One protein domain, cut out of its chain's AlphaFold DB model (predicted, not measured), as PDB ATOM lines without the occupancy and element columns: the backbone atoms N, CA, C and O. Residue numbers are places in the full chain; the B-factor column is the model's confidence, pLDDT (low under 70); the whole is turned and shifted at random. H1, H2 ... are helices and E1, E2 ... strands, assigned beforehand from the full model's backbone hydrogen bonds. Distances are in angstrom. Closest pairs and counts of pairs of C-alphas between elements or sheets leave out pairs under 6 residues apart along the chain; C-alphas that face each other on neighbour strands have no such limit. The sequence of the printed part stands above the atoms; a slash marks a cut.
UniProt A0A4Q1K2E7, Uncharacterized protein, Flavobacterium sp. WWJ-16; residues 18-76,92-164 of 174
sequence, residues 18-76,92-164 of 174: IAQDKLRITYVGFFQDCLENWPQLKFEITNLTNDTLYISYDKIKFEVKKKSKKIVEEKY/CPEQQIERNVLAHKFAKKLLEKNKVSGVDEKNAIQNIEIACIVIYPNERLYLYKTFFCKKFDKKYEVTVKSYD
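This is residues 18 to 76 and 92 to 164 of the 174 residues of an uncharacterized protein of Flavobacterium sp. WWJ-16 (UniProt A0A4Q1K2E7). Two lobes make up this domain: a wall of strands, in which the strongly twisted sheet E1, E2, E6 has the smaller strand pair E4 and E7 beside its E1 edge, and a helical head, in which H2 packs on E5 of the strand pair E3 and E5, and H3 packs on H2 at a steep angle. The short H1 sits where E1 begins. The printed part has 132 residues, with three named helices and seven named strands in the order H1, E1, E2, E3, E4, H2, H3, E5, E6, E7, and the class is mixed, helices and strands. The three sheets, ordered E1 - E2 - E6, E3 - E5 and E4 - E7, are antiparallel. The whole is only just loose, close to compact, with a radius of gyration of the C-alphas of 17.0 A and spans of 48 by 35 by 30 A.

E1, residues 23 to 31, and E2, residues 40 to 47, form a hairpin; N 26 and O 44 are 2.9 A apart, within hydrogen-bond range. On E2's other side is E6, residues 140 to 146, antiparallel at 152 degrees, with N 43 and O 143 at 2.9 A. The closest C-alphas of E1 and E7, residues 156 to 160, are those of Tyr 27 and Val 160, 6.5 A apart. E4, residues 62 to 66, is antiparallel to E7, with N 63 and O 159 at 2.8 A. E3, residues 53 to 56, and E5, residues 132 to 135, are antiparallel, with N 55 and O 133 at 2.8 A. The closest C-alphas of E5 and H2, residues 93 to 113, are those of Val 134 and Arg 99, 6.0 A apart. H2 and H3, residues 119 to 131, touch, closest at the C-alphas of Ala 107 and Ile 125, 5.4 A, with a steep tilt of 46 degrees, opposite ways. H2 and H3 are not on the sheet E1, E2, E6; H1, residues 18 to 22, is only just not on it, with 4 pairs of C-alphas within 10 A. In H2 and H3 every O i to N i+4 pair is within hydrogen-bond range; in H1 0 of 1 is, beside 1 of 2 O i to N i+3 pairs.

E1 is 23.8 A long, from C-alpha 23 at (167.439, 270.248, 205.654); E2 is 22.2 A and E6 19.9 A. H2 is 30.3 A long and ends with C-alpha 113 at (175.674, 247.251, 203.303); H3 is 18.9 A. E7 ends with C-alpha 160 at (174.313, 276.383, 214.111).

The C-alphas of Lys 67 and Gly 118, the two farthest apart, are 50.7 A apart. Residues 77 to 91 are not printed, and C-alphas 76 and 92 are 33.2 A apart across the cut. Of the links printed whole, none is long. Mean pLDDT of the printed part is 83.4; it is under 70 at residues 18 to 19, 33 to 37, 76, 92 and 118 to 119.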
ATOM      1  N   ILE A  18     173.963 271.392 198.887       61.62
ATOM      2  CA  ILE A  18     173.022 270.279 198.620       61.62
ATOM      3  C   ILE A  18     172.302 269.800 199.898       61.62
ATOM      4  O   ILE A  18     171.111 269.495 199.854       61.62
ATOM      5  N   ALA A  19     172.988 269.784 201.046       64.88
ATOM      6  CA  ALA A  19     172.385 269.411 202.327       64.88
ATOM      7  C   ALA A  19     171.486 270.511 202.913       64.88
ATOM      8  O   ALA A  19     170.456 270.212 203.515       64.88
ATOM      9  N   GLN A  20     171.868 271.782 202.752       71.94
ATOM     10  CA  GLN A  20     171.117 272.924 203.290       71.94
ATOM     11  C   GLN A  20     169.804 273.159 202.534       71.94
ATOM     12  O   GLN A  20     168.832 273.613 203.134       71.94
ATOM     13  N   ASP A  21     169.754 272.767 201.261       80.06
ATOM     14  CA  ASP A  21     168.536 272.801 200.448       80.06
ATOM     15  C   ASP A  21     167.525 271.714 200.862       80.06
ATOM     16  O   ASP A  21     166.322 271.867 200.666       80.06
ATOM     17  N   LYS A  22     167.999 270.615 201.468       84.50
ATOM     18  CA  LYS A  22     167.169 269.483 201.925       84.50
ATOM     19  C   LYS A  22     166.748 269.596 203.387       84.50
ATOM     20  O   LYS A  22     165.691 269.101 203.775       84.50
ATOM     21  N   LEU A  23     167.589 270.211 204.209       88.19
ATOM     22  CA  LEU A  23     167.439 270.248 205.654       88.19
ATOM     23  C   LEU A  23     167.759 271.639 206.177       88.19
ATOM     24  O   LEU A  23     168.850 272.160 205.944       88.19
ATOM     25  N   ARG A  24     166.860 272.196 206.987       90.56
ATOM     26  CA  ARG A  24     167.098 273.451 207.707       90.56
ATOM     27  C   ARG A  24     167.191 273.195 209.201       90.56
ATOM     28  O   ARG A  24     166.266 272.634 209.779       90.56
ATOM     29  N   ILE A  25     168.274 273.655 209.824       90.00
ATOM     30  CA  ILE A  25     168.460 273.606 211.277       90.00
ATOM     31  C   ILE A  25     168.596 275.029 211.811       90.00
ATOM     32  O   ILE A  25     169.508 275.759 211.423       90.00
ATOM     33  N   THR A  26     167.714 275.407 212.733       89.44
ATOM     34  CA  THR A  26     167.637 276.767 213.279       89.44
ATOM     35  C   THR A  26     167.738 276.731 214.795       89.44
ATOM     36  O   THR A  26     167.032 275.972 215.452       89.44
ATOM     37  N   TYR A  27     168.588 277.573 215.379       90.50
ATOM     38  CA  TYR A  27     168.593 277.779 216.826       90.50
ATOM     39  C   TYR A  27     167.354 278.580 217.247       90.50
ATOM     40  O   TYR A  27     167.092 279.646 216.696       90.50
ATOM     41  N   VAL A  28     166.602 278.066 218.220       89.75
ATOM     42  CA  VAL A  28     165.333 278.661 218.677       89.75
ATOM     43  C   VAL A  28     165.516 279.422 219.988       89.75
ATOM     44  O   VAL A  28     164.848 280.421 220.232       89.75
ATOM     45  N   GLY A  29     166.413 278.954 220.850       88.44
ATOM     46  CA  GLY A  29     166.620 279.530 222.172       88.44
ATOM     47  C   GLY A  29     167.245 278.523 223.119       88.44
ATOM     48  O   GLY A  29     167.747 277.483 222.702       88.44
ATOM     49  N   PHE A  30     167.221 278.809 224.411       89.25
ATOM     50  CA  PHE A  30     167.679 277.862 225.417       89.25
ATOM     51  C   PHE A  30     166.699 277.797 226.577       89.25
ATOM     52  O   PHE A  30     165.958 278.742 226.844       89.25
ATOM     53  N   PHE A  31     166.727 276.665 227.258       83.50
ATOM     54  CA  PHE A  31     166.080 276.457 228.538       83.50
ATOM     55  C   PHE A  31     167.163 276.142 229.565       83.50
ATOM     56  O   PHE A  31     168.130 275.457 229.248       83.50
ATOM     57  N   GLN A  32     167.032 276.650 230.781       77.25
ATOM     58  CA  GLN A  32     167.896 276.274 231.893       77.25
ATOM     59  C   GLN A  32     166.983 276.073 233.093       77.25
ATOM     60  O   GLN A  32     166.326 277.019 233.529       77.25
ATOM     61  N   ASP A  33     166.884 274.829 233.552       68.31
ATOM     62  CA  ASP A  33     166.102 274.518 234.741       68.31
ATOM     63  C   ASP A  33     166.798 275.128 235.969       68.31
ATOM     64  O   ASP A  33     168.023 275.229 236.020       68.31
ATOM     65  N   CYS A  34     166.038 275.537 236.978       59.81
ATOM     66  CA  CYS A  34     166.622 275.956 238.249       59.81
ATOM     67  C   CYS A  34     167.266 274.778 239.007       59.81
ATOM     68  O   CYS A  34     168.123 275.010 239.860       59.81
ATOM     69  N   LEU A  35     166.885 273.537 238.680       57.84
ATOM     70  CA  LEU A  35     167.456 272.304 239.234       57.84
ATOM     71  C   LEU A  35     168.631 271.752 238.404       57.84
ATOM     72  O   LEU A  35     169.513 271.086 238.949       57.84
ATOM     73  N   GLU A  36     168.677 272.046 237.102       61.81
ATOM     74  CA  GLU A  36     169.751 271.645 236.189       61.81
ATOM     75  C   GLU A  36     170.653 272.847 235.886       61.81
ATOM     76  O   GLU A  36     170.299 273.760 235.149       61.81
ATOM     77  N   ASN A  37     171.888 272.825 236.388       66.94
ATOM     78  CA  ASN A  37     172.842 273.924 236.189       66.94
ATOM     79  C   ASN A  37     173.313 274.119 234.731       66.94
ATOM     80  O   ASN A  37     174.180 274.962 234.487       66.94
ATOM     81  N   TRP A  38     172.789 273.352 233.771       79.56
ATOM     82  CA  TRP A  38     173.274 273.317 232.395       79.56
ATOM     83  C   TRP A  38     172.204 273.790 231.410       79.56
ATOM     84  O   TRP A  38     171.085 273.277 231.428       79.56
ATOM     85  N   PRO A  39     172.524 274.744 230.522       85.00
ATOM     86  CA  PRO A  39     171.600 275.177 229.487       85.00
ATOM     87  C   PRO A  39     171.343 274.050 228.477       85.00
ATOM     88  O   PRO A  39     172.258 273.404 227.961       85.00
ATOM     89  N   GLN A  40     170.076 273.870 228.134       87.75
ATOM     90  CA  GLN A  40     169.612 273.054 227.025       87.75
ATOM     91  C   GLN A  40     169.332 273.967 225.829       87.75
ATOM     92  O   GLN A  40     168.386 274.756 225.832       87.75
ATOM     93  N   LEU A  41     170.169 273.881 224.797       89.19
ATOM     94  CA  LEU A  41     170.004 274.617 223.547       89.19
ATOM     95  C   LEU A  41     168.878 273.980 222.735       89.19
ATOM     96  O   LEU A  41     168.998 272.834 222.311       89.19
ATOM     97  N   LYS A  42     167.799 274.724 222.504       89.56
ATOM     98  CA  LYS A  42     166.671 274.307 221.675       89.56
ATOM     99  C   LYS A  42     166.930 274.679 220.221       89.56
ATOM    100  O   LYS A  42     167.273 275.825 219.914       89.56
ATOM    101  N   PHE A  43     166.702 273.739 219.321       88.88
ATOM    102  CA  PHE A  43     166.786 273.959 217.887       88.88
ATOM    103  C   PHE A  43     165.614 273.299 217.165       88.88
ATOM    104  O   PHE A  43     165.060 272.302 217.620       88.88
ATOM    105  N   GLU A  44     165.226 273.903 216.051       90.44
ATOM    106  CA  GLU A  44     164.242 273.384 215.114       90.44
ATOM    107  C   GLU A  44     164.985 272.712 213.963       90.44
ATOM    108  O   GLU A  44     165.907 273.303 213.397       90.44
ATOM    109  N   ILE A  45     164.568 271.504 213.598       90.12
ATOM    110  CA  ILE A  45     164.955 270.866 212.346       90.12
ATOM    111  C   ILE A  45     163.730 270.798 211.437       90.12
ATOM    112  O   ILE A  45     162.691 270.295 211.849       90.12
ATOM    113  N   THR A  46     163.854 271.277 210.201       90.50
ATOM    114  CA  THR A  46     162.834 271.149 209.154       90.50
ATOM    115  C   THR A  46     163.360 270.294 208.005       90.50
ATOM    116  O   THR A  46     164.379 270.650 207.407       90.50
ATOM    117  N   ASN A  47     162.647 269.225 207.653       90.56
ATOM    118  CA  ASN A  47     162.855 268.516 206.390       90.56
ATOM    119  C   ASN A  47     162.169 269.300 205.262       90.56
ATOM    120  O   ASN A  47     160.970 269.547 205.329       90.56
ATOM    121  N   LEU A  48     162.929 269.717 204.251       91.00
ATOM    122  CA  LEU A  48     162.435 270.493 203.104       91.00
ATOM    123  C   LEU A  48     162.179 269.618 201.867       91.00
ATOM    124  O   LEU A  48     161.915 270.132 200.783       91.00
ATOM    125  N   THR A  49     162.294 268.298 202.014       88.75
ATOM    126  CA  THR A  49     162.133 267.327 200.932       88.75
ATOM    127  C   THR A  49     160.825 266.550 201.054       88.75
ATOM    128  O   THR A  49     160.144 266.584 202.082       88.75
ATOM    129  N   ASN A  50     160.503 265.810 199.991       88.19
ATOM    130  CA  ASN A  50     159.382 264.872 199.955       88.19
ATOM    131  C   ASN A  50     159.753 263.464 200.454       88.19
ATOM    132  O   ASN A  50     158.887 262.595 200.498       88.19
ATOM    133  N   ASP A  51     161.014 263.245 200.838       86.88
ATOM    134  CA  ASP A  51     161.521 261.964 201.326       86.88
ATOM    135  C   ASP A  51     161.739 262.011 202.841       86.88
ATOM    136  O   ASP A  51     162.026 263.063 203.414       86.88
ATOM    137  N   THR A  52     161.653 260.861 203.511       86.75
ATOM    138  CA  THR A  52     162.070 260.743 204.915       86.75
ATOM    139  C   THR A  52     163.591 260.861 205.017       86.75
ATOM    140  O   THR A  52     164.335 260.146 204.338       86.75
ATOM    141  N   LEU A  53     164.062 261.744 205.897       88.00
ATOM    142  CA  LEU A  53     165.485 261.950 206.152       88.00
ATOM    143  C   LEU A  53     165.917 261.272 207.451       88.00
ATOM    144  O   LEU A  53     165.204 261.310 208.453       88.00
ATOM    145  N   TYR A  54     167.120 260.702 207.432       85.38
ATOM    146  CA  TYR A  54     167.790 260.118 208.588       85.38
ATOM    147  C   TYR A  54     169.026 260.955 208.884       85.38
ATOM    148  O   TYR A  54     169.923 261.076 208.046       85.38
ATOM    149  N   ILE A  55     169.062 261.571 210.061       85.31
ATOM    150  CA  ILE A  55     170.084 262.552 210.421       85.31
ATOM    151  C   ILE A  55     170.847 262.091 211.647       85.31
ATOM    152  O   ILE A  55     170.256 261.620 212.611       85.31
ATOM    153  N   SER A  56     172.165 262.258 211.640       82.06
ATOM    154  CA  SER A  56     172.970 261.991 212.831       82.06
ATOM    155  C   SER A  56     172.965 263.203 213.768       82.06
ATOM    156  O   SER A  56     173.510 264.258 213.435       82.06
ATOM    157  N   TYR A  57     172.393 263.041 214.962       81.38
ATOM    158  CA  TYR A  57     172.352 264.058 216.015       81.38
ATOM    159  C   TYR A  57     173.753 264.596 216.363       81.38
ATOM    160  O   TYR A  57     173.954 265.804 216.515       81.38
ATOM    161  N   ASP A  58     174.759 263.721 216.398       79.06
ATOM    162  CA  ASP A  58     176.144 264.075 216.738       79.06
ATOM    163  C   ASP A  58     176.828 264.957 215.690       79.06
ATOM    164  O   ASP A  58     177.765 265.704 215.992       79.06
ATOM    165  N   LYS A  59     176.354 264.901 214.443       80.75
ATOM    166  CA  LYS A  59     176.864 265.738 213.354       80.75
ATOM    167  C   LYS A  59     176.294 267.158 213.404       80.75
ATOM    168  O   LYS A  59     176.895 268.052 212.806       80.75
ATOM    169  N   ILE A  60     175.228 267.405 214.174       83.19
ATOM    170  CA  ILE A  60     174.706 268.754 214.429       83.19
ATOM    171  C   ILE A  60     175.652 269.482 215.390       83.19
ATOM    172  O   ILE A  60     175.747 269.181 216.588       83.19
ATOM    173  N   LYS A  61     176.372 270.473 214.857       86.69
ATOM    174  CA  LYS A  61     177.364 271.256 215.600       86.69
ATOM    175  C   LYS A  61     176.876 272.676 215.839       86.69
ATOM    176  O   LYS A  61     176.344 273.325 214.945       86.69
ATOM    177  N   PHE A  62     177.167 273.181 217.031       88.94
ATOM    178  CA  PHE A  62     176.885 274.554 217.425       88.94
ATOM    179  C   PHE A  62     178.187 275.302 217.700       88.94
ATOM    180  O   PHE A  62     179.228 274.721 218.026       88.94
ATOM    181  N   GLU A  63     178.130 276.613 217.546       93.44
ATOM    182  CA  GLU A  63     179.111 277.550 218.051       93.44
ATOM    183  C   GLU A  63     178.436 278.464 219.061       93.44
ATOM    184  O   GLU A  63     177.395 279.045 218.777       93.44
ATOM    185  N   VAL A  64     179.051 278.588 220.232       92.75
ATOM    186  CA  VAL A  64     178.584 279.472 221.292       92.75
ATOM    187  C   VAL A  64     179.630 280.560 221.502       92.75
ATOM    188  O   VAL A  64     180.823 280.263 221.629       92.75
ATOM    189  N   LYS A  65     179.201 281.820 221.542       93.69
ATOM    190  CA  LYS A  65     180.053 282.993 221.762       93.69
ATOM    191  C   LYS A  65     179.509 283.870 222.884       93.69
ATOM    192  O   LYS A  65     178.307 283.967 223.077       93.69
ATOM    193  N   LYS A  66     180.395 284.565 223.600       92.88
ATOM    194  CA  LYS A  66     180.048 285.685 224.493       92.88
ATOM    195  C   LYS A  66     181.005 286.833 224.215       92.88
ATOM    196  O   LYS A  66     182.217 286.646 224.325       92.88
ATOM    197  N   LYS A  67     180.486 288.018 223.872       91.88
ATOM    198  CA  LYS A  67     181.314 289.184 223.491       91.88
ATOM    199  C   LYS A  67     182.352 288.812 222.413       91.88
ATOM    200  O   LYS A  67     183.550 289.010 222.607       91.88
ATOM    201  N   SER A  68     181.890 288.157 221.345       88.69
ATOM    202  CA  SER A  68     182.705 287.661 220.218       88.69
ATOM    203  C   SER A  68     183.749 286.584 220.546       88.69
ATOM    204  O   SER A  68     184.416 286.086 219.640       88.69
ATOM    205  N   LYS A  69     183.895 286.168 221.810       91.94
ATOM    206  CA  LYS A  69     184.794 285.076 222.201       91.94
ATOM    207  C   LYS A  69     184.052 283.752 222.180       91.94
ATOM    208  O   LYS A  69     183.003 283.629 222.808       91.94
ATOM    209  N   LYS A  70     184.622 282.762 221.492       93.12
ATOM    210  CA  LYS A  70     184.114 281.389 221.492       93.12
ATOM    211  C   LYS A  70     184.177 280.805 222.903       93.12
ATOM    212  O   LYS A  70     185.199 280.910 223.577       93.12
ATOM    213  N   ILE A  71     183.087 280.172 223.309       92.75
ATOM    214  CA  ILE A  71     182.947 279.473 224.579       92.75
ATOM    215  C   ILE A  71     183.084 277.981 224.303       92.75
ATOM    216  O   ILE A  71     182.481 277.452 223.369       92.75
ATOM    217  N   VAL A  72     183.924 277.325 225.093       90.44
ATOM    218  CA  VAL A  72     184.110 275.874 225.062       90.44
ATOM    219  C   VAL A  72     183.355 275.289 226.245       90.44
ATOM    220  O   VAL A  72     183.284 275.922 227.298       90.44
ATOM    221  N   GLU A  73     182.787 274.106 226.049       86.62
ATOM    222  CA  GLU A  73     182.109 273.376 227.112       86.62
ATOM    223  C   GLU A  73     183.057 273.088 228.279       86.62
ATOM    224  O   GLU A  73     184.233 272.752 228.107       86.62
ATOM    225  N   GLU A  74     182.529 273.250 229.482       84.38
ATOM    226  CA  GLU A  74     183.195 272.888 230.719       84.38
ATOM    227  C   GLU A  74     183.353 271.363 230.778       84.38
ATOM    228  O   GLU A  74     182.460 270.609 230.386       84.38
ATOM    229  N   LYS A  75     184.499 270.884 231.280       75.81
ATOM    230  CA  LYS A  75     184.685 269.448 231.505       75.81
ATOM    231  C   LYS A  75     183.687 268.975 232.556       75.81
ATOM    232  O   LYS A  75     183.654 269.502 233.668       75.81
ATOM    233  N   TYR A  76     182.933 267.938 232.216       64.44
ATOM    234  CA  TYR A  76     182.060 267.258 233.157       64.44
ATOM    235  C   TYR A  76     182.902 266.568 234.242       64.44
ATOM    236  O   TYR A  76     183.575 265.573 233.986       64.44
ATOM    237  N   CYS A  92     153.322 262.015 219.582       66.06
ATOM    238  CA  CYS A  92     152.302 260.981 219.729       66.06
ATOM    239  C   CYS A  92     153.018 259.622 219.891       66.06
ATOM    240  O   CYS A  92     153.881 259.320 219.061       66.06
ATOM    241  N   PRO A  93     152.722 258.813 220.930       73.62
ATOM    242  CA  PRO A  93     153.435 257.559 221.176       73.62
ATOM    243  C   PRO A  93     153.503 256.654 219.941       73.62
ATOM    244  O   PRO A  93     154.514 255.997 219.708       73.62
ATOM    245  N   GLU A  94     152.459 256.683 219.112       76.56
ATOM    246  CA  GLU A  94     152.396 255.980 217.829       76.56
ATOM    247  C   GLU A  94     153.470 256.468 216.847       76.56
ATOM    248  O   GLU A  94     154.234 255.658 216.325       76.56
ATOM    249  N   GLN A  95     153.615 257.784 216.670       78.75
ATOM    250  CA  GLN A  95     154.648 258.374 215.809       78.75
ATOM    251  C   GLN A  95     156.055 258.047 216.313       78.75
ATOM    252  O   GLN A  95     156.946 257.744 215.520       78.75
ATOM    253  N   GLN A  96     156.254 258.050 217.633       80.12
ATOM    254  CA  GLN A  96     157.543 257.701 218.220       80.12
ATOM    255  C   GLN A  96     157.892 256.223 217.982       80.12
ATOM    256  O   GLN A  96     159.031 255.900 217.642       80.12
ATOM    257  N   ILE A  97     156.915 255.320 218.111       83.50
ATOM    258  CA  ILE A  97     157.087 253.900 217.781       83.50
ATOM    259  C   ILE A  97     157.432 253.739 216.296       83.50
ATOM    260  O   ILE A  97     158.386 253.032 215.967       83.50
ATOM    261  N   GLU A  98     156.713 254.414 215.401       87.06
ATOM    262  CA  GLU A  98     156.978 254.365 213.960       87.06
ATOM    263  C   GLU A  98     158.388 254.851 213.610       87.06
ATOM    264  O   GLU A  98     159.109 254.170 212.873       87.06
ATOM    265  N   ARG A  99     158.834 255.977 214.184       87.62
ATOM    266  CA  ARG A  99     160.205 256.468 213.997       87.62
ATOM    267  C   ARG A  99     161.242 255.473 214.487       87.62
ATOM    268  O   ARG A  99     162.218 255.239 213.780       87.62
ATOM    269  N   ASN A 100     161.028 254.861 215.651       85.31
ATOM    270  CA  ASN A 100     161.940 253.849 216.182       85.31
ATOM    271  C   ASN A 100     162.032 252.642 215.238       85.31
ATOM    272  O   ASN A 100     163.125 252.153 214.958       85.31
ATOM    273  N   VAL A 101     160.903 252.200 214.674       89.00
ATOM    274  CA  VAL A 101     160.879 251.130 213.666       89.00
ATOM    275  C   VAL A 101     161.645 251.538 212.403       89.00
ATOM    276  O   VAL A 101     162.401 250.731 211.856       89.00
ATOM    277  N   LEU A 102     161.482 252.776 211.929       89.69
ATOM    278  CA  LEU A 102     162.213 253.289 210.768       89.69
ATOM    279  C   LEU A 102     163.716 253.408 211.038       89.69
ATOM    280  O   LEU A 102     164.506 253.006 210.182       89.69
ATOM    281  N   ALA A 103     164.113 253.900 212.212       86.12
ATOM    282  CA  ALA A 103     165.505 253.982 212.640       86.12
ATOM    283  C   ALA A 103     166.141 252.587 212.712       86.12
ATOM    284  O   ALA A 103     167.222 252.375 212.162       86.12
ATOM    285  N   HIS A 104     165.432 251.607 213.278       88.69
ATOM    286  CA  HIS A 104     165.879 250.216 213.340       88.69
ATOM    287  C   HIS A 104     166.067 249.602 211.942       88.69
ATOM    288  O   HIS A 104     167.089 248.976 211.651       88.69
ATOM    289  N   LYS A 105     165.093 249.799 211.037       89.25
ATOM    290  CA  LYS A 105     165.177 249.333 209.640       89.25
ATOM    291  C   LYS A 105     166.352 249.973 208.901       89.25
ATOM    292  O   LYS A 105     167.052 249.286 208.158       89.25
ATOM    293  N   PHE A 106     166.563 251.270 209.105       86.19
ATOM    294  CA  PHE A 106     167.696 251.996 208.545       86.19
ATOM    295  C   PHE A 106     169.029 251.449 209.068       86.19
ATOM    296  O   PHE A 106     169.917 251.154 208.268       86.19
ATOM    297  N   ALA A 107     169.144 251.238 210.382       84.12
ATOM    298  CA  ALA A 107     170.342 250.702 211.015       84.12
ATOM    299  C   ALA A 107     170.722 249.329 210.448       84.12
ATOM    300  O   ALA A 107     171.852 249.148 209.999       84.12
ATOM    301  N   LYS A 108     169.767 248.392 210.375       86.69
ATOM    302  CA  LYS A 108     169.993 247.063 209.783       86.69
ATOM    303  C   LYS A 108     170.534 247.142 208.360       86.69
ATOM    304  O   LYS A 108     171.590 246.589 208.075       86.69
ATOM    305  N   LYS A 109     169.876 247.911 207.490       83.75
ATOM    306  CA  LYS A 109     170.310 248.071 206.093       83.75
ATOM    307  C   LYS A 109     171.687 248.713 205.972       83.75
ATOM    308  O   LYS A 109     172.476 248.331 205.107       83.75
ATOM    309  N   LEU A 110     171.989 249.691 206.826       83.00
ATOM    310  CA  LEU A 110     173.306 250.315 206.858       83.00
ATOM    311  C   LEU A 110     174.384 249.290 207.230       83.00
ATOM    312  O   LEU A 110     175.433 249.261 206.592       83.00
ATOM    313  N   LEU A 111     174.133 248.432 208.217       82.94
ATOM    314  CA  LEU A 111     175.087 247.408 208.647       82.94
ATOM    315  C   LEU A 111     175.242 246.277 207.630       82.94
ATOM    316  O   LEU A 111     176.376 245.903 207.331       82.94
ATOM    317  N   GLU A 112     174.148 245.816 207.020       82.88
ATOM    318  CA  GLU A 112     174.161 244.848 205.915       82.88
ATOM    319  C   GLU A 112     175.032 245.347 204.753       82.88
ATOM    320  O   GLU A 112     175.920 244.636 204.279       82.88
ATOM    321  N   LYS A 113     174.852 246.613 204.344       82.06
ATOM    322  CA  LYS A 113     175.674 247.251 203.303       82.06
ATOM    323  C   LYS A 113     177.162 247.269 203.664       82.06
ATOM    324  O   LYS A 113     178.008 247.152 202.777       82.06
ATOM    325  N   ASN A 114     177.479 247.417 204.948       78.88
ATOM    326  CA  ASN A 114     178.849 247.450 205.461       78.88
ATOM    327  C   ASN A 114     179.371 246.071 205.906       78.88
ATOM    328  O   ASN A 114     180.495 245.993 206.398       78.88
ATOM    329  N   LYS A 115     178.603 244.988 205.703       83.19
ATOM    330  CA  LYS A 115     178.957 243.606 206.075       83.19
ATOM    331  C   LYS A 115     179.332 243.444 207.558       83.19
ATOM    332  O   LYS A 115     180.215 242.657 207.891       83.19
ATOM    333  N   VAL A 116     178.677 244.196 208.443       75.50
ATOM    334  CA  VAL A 116     178.833 244.061 209.901       75.50
ATOM    335  C   VAL A 116     177.857 242.994 210.398       75.50
ATOM    336  O   VAL A 116     176.681 243.058 210.059       75.50
ATOM    337  N   SER A 117     178.323 242.025 211.192       74.94
ATOM    338  CA  SER A 117     177.491 240.919 211.695       74.94
ATOM    339  C   SER A 117     177.874 240.498 213.116       74.94
ATOM    340  O   SER A 117     179.045 240.577 213.483       74.94
ATOM    341  N   GLY A 118     176.921 239.968 213.888       68.44
ATOM    342  CA  GLY A 118     177.183 239.340 215.193       68.44
ATOM    343  C   GLY A 118     177.033 240.289 216.390       68.44
ATOM    344  O   GLY A 118     176.151 241.141 216.409       68.44
ATOM    345  N   VAL A 119     177.862 240.142 217.433       63.50
ATOM    346  CA  VAL A 119     177.780 240.986 218.651       63.50
ATOM    347  C   VAL A 119     178.008 242.471 218.329       63.50
ATOM    348  O   VAL A 119     177.353 243.341 218.907       63.50
ATOM    349  N   ASP A 120     178.860 242.750 217.345       74.25
ATOM    350  CA  ASP A 120     179.131 244.101 216.852       74.25
ATOM    351  C   ASP A 120     177.912 244.726 216.164       74.25
ATOM    352  O   ASP A 120     177.701 245.934 216.249       74.25
ATOM    353  N   GLU A 121     177.058 243.906 215.548       76.94
ATOM    354  CA  GLU A 121     175.844 244.358 214.869       76.94
ATOM    355  C   GLU A 121     174.819 244.902 215.868       76.94
ATOM    356  O   GLU A 121     174.305 246.001 215.686       76.94
ATOM    357  N   LYS A 122     174.564 244.188 216.975       77.56
ATOM    358  CA  LYS A 122     173.591 244.632 217.989       77.56
ATOM    359  C   LYS A 122     173.998 245.963 218.625       77.56
ATOM    360  O   LYS A 122     173.165 246.859 218.756       77.56
ATOM    361  N   ASN A 123     175.271 246.092 218.997       76.38
ATOM    362  CA  ASN A 123     175.798 247.330 219.572       76.38
ATOM    363  C   ASN A 123     175.763 248.471 218.547       76.38
ATOM    364  O   ASN A 123     175.404 249.598 218.884       76.38
ATOM    365  N   ALA A 124     176.084 248.185 217.282       74.69
ATOM    366  CA  ALA A 124     176.020 249.178 216.221       74.69
ATOM    367  C   ALA A 124     174.582 249.634 215.926       74.69
ATOM    368  O   ALA A 124     174.371 250.831 215.748       74.69
ATOM    369  N   ILE A 125     173.592 248.730 215.942       78.56
ATOM    370  CA  ILE A 125     172.170 249.083 215.797       78.56
ATOM    371  C   ILE A 125     171.756 250.057 216.894       78.56
ATOM    372  O   ILE A 125     171.251 251.128 216.577       78.56
ATOM    373  N   GLN A 126     172.027 249.730 218.159       77.44
ATOM    374  CA  GLN A 126     171.663 250.601 219.280       77.44
ATOM    375  C   GLN A 126     172.329 251.976 219.177       77.44
ATOM    376  O   GLN A 126     171.678 252.998 219.381       77.44
ATOM    377  N   ASN A 127     173.611 252.021 218.803       75.12
ATOM    378  CA  ASN A 127     174.318 253.285 218.607       75.12
ATOM    379  C   ASN A 127     173.702 254.121 217.477       75.12
ATOM    380  O   ASN A 127     173.571 255.337 217.615       75.12
ATOM    381  N   ILE A 128     173.309 253.485 216.368       77.12
ATOM    382  CA  ILE A 128     172.630 254.167 215.263       77.12
ATOM    383  C   ILE A 128     171.258 254.665 215.720       77.12
ATOM    384  O   ILE A 128     170.955 255.825 215.485       77.12
ATOM    385  N   GLU A 129     170.451 253.842 216.389       79.69
ATOM    386  CA  GLU A 129     169.117 254.217 216.878       79.69
ATOM    387  C   GLU A 129     169.159 255.426 217.817       79.69
ATOM    388  O   GLU A 129     168.361 256.344 217.662       79.69
ATOM    389  N   ILE A 130     170.119 255.464 218.746       72.94
ATOM    390  CA  ILE A 130     170.286 256.579 219.691       72.94
ATOM    391  C   ILE A 130     170.695 257.867 218.965       72.94
ATOM    392  O   ILE A 130     170.227 258.953 219.308       72.94
ATOM    393  N   ALA A 131     171.586 257.762 217.979       78.00
ATOM    394  CA  ALA A 131     172.117 258.923 217.271       78.00
ATOM    395  C   ALA A 131     171.248 259.369 216.083       78.00
ATOM    396  O   ALA A 131     171.490 260.446 215.535       78.00
ATOM    397  N   CYS A 132     170.285 258.555 215.640       83.31
ATOM    398  CA  CYS A 132     169.501 258.796 214.435       83.31
ATOM    399  C   CYS A 132     168.224 259.584 214.734       83.31
ATOM    400  O   CYS A 132     167.363 259.169 215.503       83.31
ATOM    401  N   ILE A 133     168.075 260.708 214.046       87.38
ATOM    402  CA  ILE A 133     166.856 261.502 213.998       87.38
ATOM    403  C   ILE A 133     166.162 261.171 212.678       87.38
ATOM    404  O   ILE A 133     166.690 261.471 211.606       87.38
ATOM    405  N   VAL A 134     164.981 260.566 212.755       88.00
ATOM    406  CA  VAL A 134     164.116 260.325 211.592       88.00
ATOM    407  C   VAL A 134     163.180 261.514 211.443       88.00
ATOM    408  O   VAL A 134     162.499 261.857 212.407       88.00
ATOM    409  N   ILE A 135     163.128 262.137 210.266       88.31
ATOM    410  CA  ILE A 135     162.281 263.311 210.001       88.31
ATOM    411  C   ILE A 135     161.458 263.074 208.744       88.31
ATOM    412  O   ILE A 135     162.011 262.876 207.659       88.31
ATOM    413  N   TYR A 136     160.138 263.114 208.887       89.94
ATOM    414  CA  TYR A 136     159.204 262.911 207.788       89.94
ATOM    415  C   TYR A 136     159.219 264.084 206.799       89.94
ATOM    416  O   TYR A 136     159.711 265.170 207.125       89.94
ATOM    417  N   PRO A 137     158.705 263.886 205.575       89.50
ATOM    418  CA  PRO A 137     158.571 264.956 204.592       89.50
ATOM    419  C   PRO A 137     157.878 266.196 205.158       89.50
ATOM    420  O   PRO A 137     156.829 266.087 205.789       89.50
ATOM    421  N   ASN A 138     158.445 267.380 204.911       87.75
ATOM    422  CA  ASN A 138     157.906 268.678 205.349       87.75
ATOM    423  C   ASN A 138     157.687 268.836 206.869       87.75
ATOM    424  O   ASN A 138     157.047 269.793 207.319       87.75
ATOM    425  N   GLU A 139     158.227 267.924 207.673       89.56
ATOM    426  CA  GLU A 139     158.068 267.935 209.119       89.56
ATOM    427  C   GLU A 139     159.023 268.916 209.802       89.56
ATOM    428  O   GLU A 139     160.143 269.166 209.342       89.56
ATOM    429  N   ARG A 140     158.573 269.448 210.947       89.12
ATOM    430  CA  ARG A 140     159.374 270.258 211.865       89.12
ATOM    431  C   ARG A 140     159.477 269.570 213.217       89.12
ATOM    432  O   ARG A 140     158.457 269.329 213.858       89.12
ATOM    433  N   LEU A 141     160.703 269.327 213.667       87.69
ATOM    434  CA  LEU A 141     161.002 268.770 214.982       87.69
ATOM    435  C   LEU A 141     161.730 269.789 215.845       87.69
ATOM    436  O   LEU A 141     162.573 270.541 215.357       87.69
ATOM    437  N   TYR A 142     161.447 269.768 217.142       87.31
ATOM    438  CA  TYR A 142     162.160 270.569 218.129       87.31
ATOM    439  C   TYR A 142     162.980 269.656 219.023       87.31
ATOM    440  O   TYR A 142     162.433 268.810 219.723       87.31
ATOM    441  N   LEU A 143     164.289 269.865 219.022       85.56
ATOM    442  CA  LEU A 143     165.231 269.067 219.789       85.56
ATOM    443  C   LEU A 143     166.042 269.954 220.725       85.56
ATOM    444  O   LEU A 143     166.145 271.170 220.542       85.56
ATOM    445  N   TYR A 144     166.624 269.317 221.734       85.81
ATOM    446  CA  TYR A 144     167.477 269.962 222.719       85.81
ATOM    447  C   TYR A 144     168.876 269.367 222.667       85.81
ATOM    448  O   TYR A 144     169.034 268.168 222.438       85.81
ATOM    449  N   LYS A 145     169.891 270.205 222.885       85.38
ATOM    450  CA  LYS A 145     171.280 269.799 223.099       85.38
ATOM    451  C   LYS A 145     171.820 270.473 224.340       85.38
ATOM    452  O   LYS A 145     171.861 271.700 224.410       85.38
ATOM    453  N   THR A 146     172.228 269.673 225.314       85.69
ATOM    454  CA  THR A 146     172.896 270.181 226.510       85.69
ATOM    455  C   THR A 146     174.206 270.847 226.110       85.69
ATOM    456  O   THR A 146     174.963 270.287 225.319       85.69
ATOM    457  N   PHE A 147     174.456 272.041 226.642       87.25
ATOM    458  CA  PHE A 147     175.722 272.747 226.494       87.25
ATOM    459  C   PHE A 147     176.320 272.993 227.877       87.25
ATOM    460  O   PHE A 147     175.765 273.747 228.673       87.25
ATOM    461  N   PHE A 148     177.445 272.366 228.206       86.12
ATOM    462  CA  PHE A 148     177.973 272.432 229.574       86.12
ATOM    463  C   PHE A 148     178.642 273.786 229.858       86.12
ATOM    464  O   PHE A 148     179.833 273.972 229.627       86.12
ATOM    465  N   CYS A 149     177.877 274.758 230.362       85.44
ATOM    466  CA  CYS A 149     178.399 276.038 230.843       85.44
ATOM    467  C   CYS A 149     177.539 276.603 231.982       85.44
ATOM    468  O   CYS A 149     176.404 277.011 231.750       85.44
ATOM    469  N   LYS A 150     178.081 276.696 233.208       80.25
ATOM    470  CA  LYS A 150     177.298 277.133 234.388       80.25
ATOM    471  C   LYS A 150     176.862 278.591 234.308       80.25
ATOM    472  O   LYS A 150     175.836 278.973 234.854       80.25
ATOM    473  N   LYS A 151     177.679 279.431 233.665       85.25
ATOM    474  CA  LYS A 151     177.452 280.884 233.550       85.25
ATOM    475  C   LYS A 151     176.666 281.271 232.295       85.25
ATOM    476  O   LYS A 151     176.709 282.441 231.908       85.25
ATOM    477  N   PHE A 152     176.036 280.306 231.627       87.50
ATOM    478  CA  PHE A 152     175.273 280.562 230.415       87.50
ATOM    479  C   PHE A 152     174.101 281.504 230.704       87.50
ATOM    480  O   PHE A 152     173.443 281.410 231.733       87.50
ATOM    481  N   ASP A 153     173.882 282.463 229.810       87.25
ATOM    482  CA  ASP A 153     172.829 283.465 229.936       87.25
ATOM    483  C   ASP A 153     172.394 283.948 228.541       87.25
ATOM    484  O   ASP A 153     172.977 283.591 227.517       87.25
ATOM    485  N   LYS A 154     171.380 284.815 228.482       86.19
ATOM    486  CA  LYS A 154     170.856 285.370 227.221       86.19
ATOM    487  C   LYS A 154     171.832 286.255 226.427       86.19
ATOM    488  O   LYS A 154     171.501 286.667 225.324       86.19
ATOM    489  N   LYS A 155     172.992 286.621 226.987       90.69
ATOM    490  CA  LYS A 155     174.040 287.398 226.297       90.69
ATOM    491  C   LYS A 155     175.001 286.494 225.521       90.69
ATOM    492  O   LYS A 155     175.973 286.999 224.957       90.69
ATOM    493  N   TYR A 156     174.790 285.178 225.554       91.00
ATOM    494  CA  TYR A 156     175.499 284.238 224.705       91.00
ATOM    495  C   TYR A 156     174.816 284.171 223.341       91.00
ATOM    496  O   TYR A 156     173.599 284.044 223.237       91.00
ATOM    497  N   GLU A 157     175.624 284.240 222.298       92.62
ATOM    498  CA  GLU A 157     175.209 284.045 220.918       92.62
ATOM    499  C   GLU A 157     175.418 282.576 220.562       92.62
ATOM    500  O   GLU A 157     176.502 282.029 220.785       92.62
ATOM    501  N   VAL A 158     174.391 281.939 220.008       91.69
ATOM    502  CA  VAL A 158     174.447 280.545 219.567       91.69
ATOM    503  C   VAL A 158     174.185 280.501 218.073       91.69
ATOM    504  O   VAL A 158     173.191 281.035 217.585       91.69
ATOM    505  N   THR A 159     175.080 279.857 217.334       90.94
ATOM    506  CA  THR A 159     174.973 279.690 215.886       90.94
ATOM    507  C   THR A 159     175.093 278.216 215.538       90.94
ATOM    508  O   THR A 159     176.007 277.531 215.998       90.94
ATOM    509  N   VAL A 160     174.177 277.714 214.712       86.50
ATOM    510  CA  VAL A 160     174.313 276.383 214.111       86.50
ATOM    511  C   VAL A 160     175.431 276.456 213.074       86.50
ATOM    512  O   VAL A 160     175.425 277.337 212.217       86.50
ATOM    513  N   LYS A 161     176.423 275.570 213.161       85.81
ATOM    514  CA  LYS A 161     177.498 275.526 212.164       85.81
ATOM    515  C   LYS A 161     176.971 274.974 210.847       85.81
ATOM    516  O   LYS A 161     176.101 274.109 210.851       85.81
ATOM    517  N   SER A 162     177.565 275.414 209.739       77.94
ATOM    518  CA  SER A 162     177.324 274.798 208.434       77.94
ATOM    519  C   SER A 162     177.589 273.293 208.488       77.94
ATOM    520  O   SER A 162     178.525 272.836 209.152       77.94
ATOM    521  N   TYR A 163     176.759 272.546 207.774       78.31
ATOM    522  CA  TYR A 163     176.788 271.095 207.667       78.31
ATOM    523  C   TYR A 163     176.789 270.696 206.189       78.31
ATOM    524  O   TYR A 163     176.358 271.468 205.333       78.31
ATOM    525  N   ASP A 164     177.315 269.511 205.905       78.00
ATOM    526  CA  ASP A 164     177.409 268.921 204.569       78.00
ATOM    527  C   ASP A 164     176.529 267.665 204.482       78.00
ATOM    528  O   ASP A 164     175.854 267.305 205.445       78.00
TER     529      ASP A 164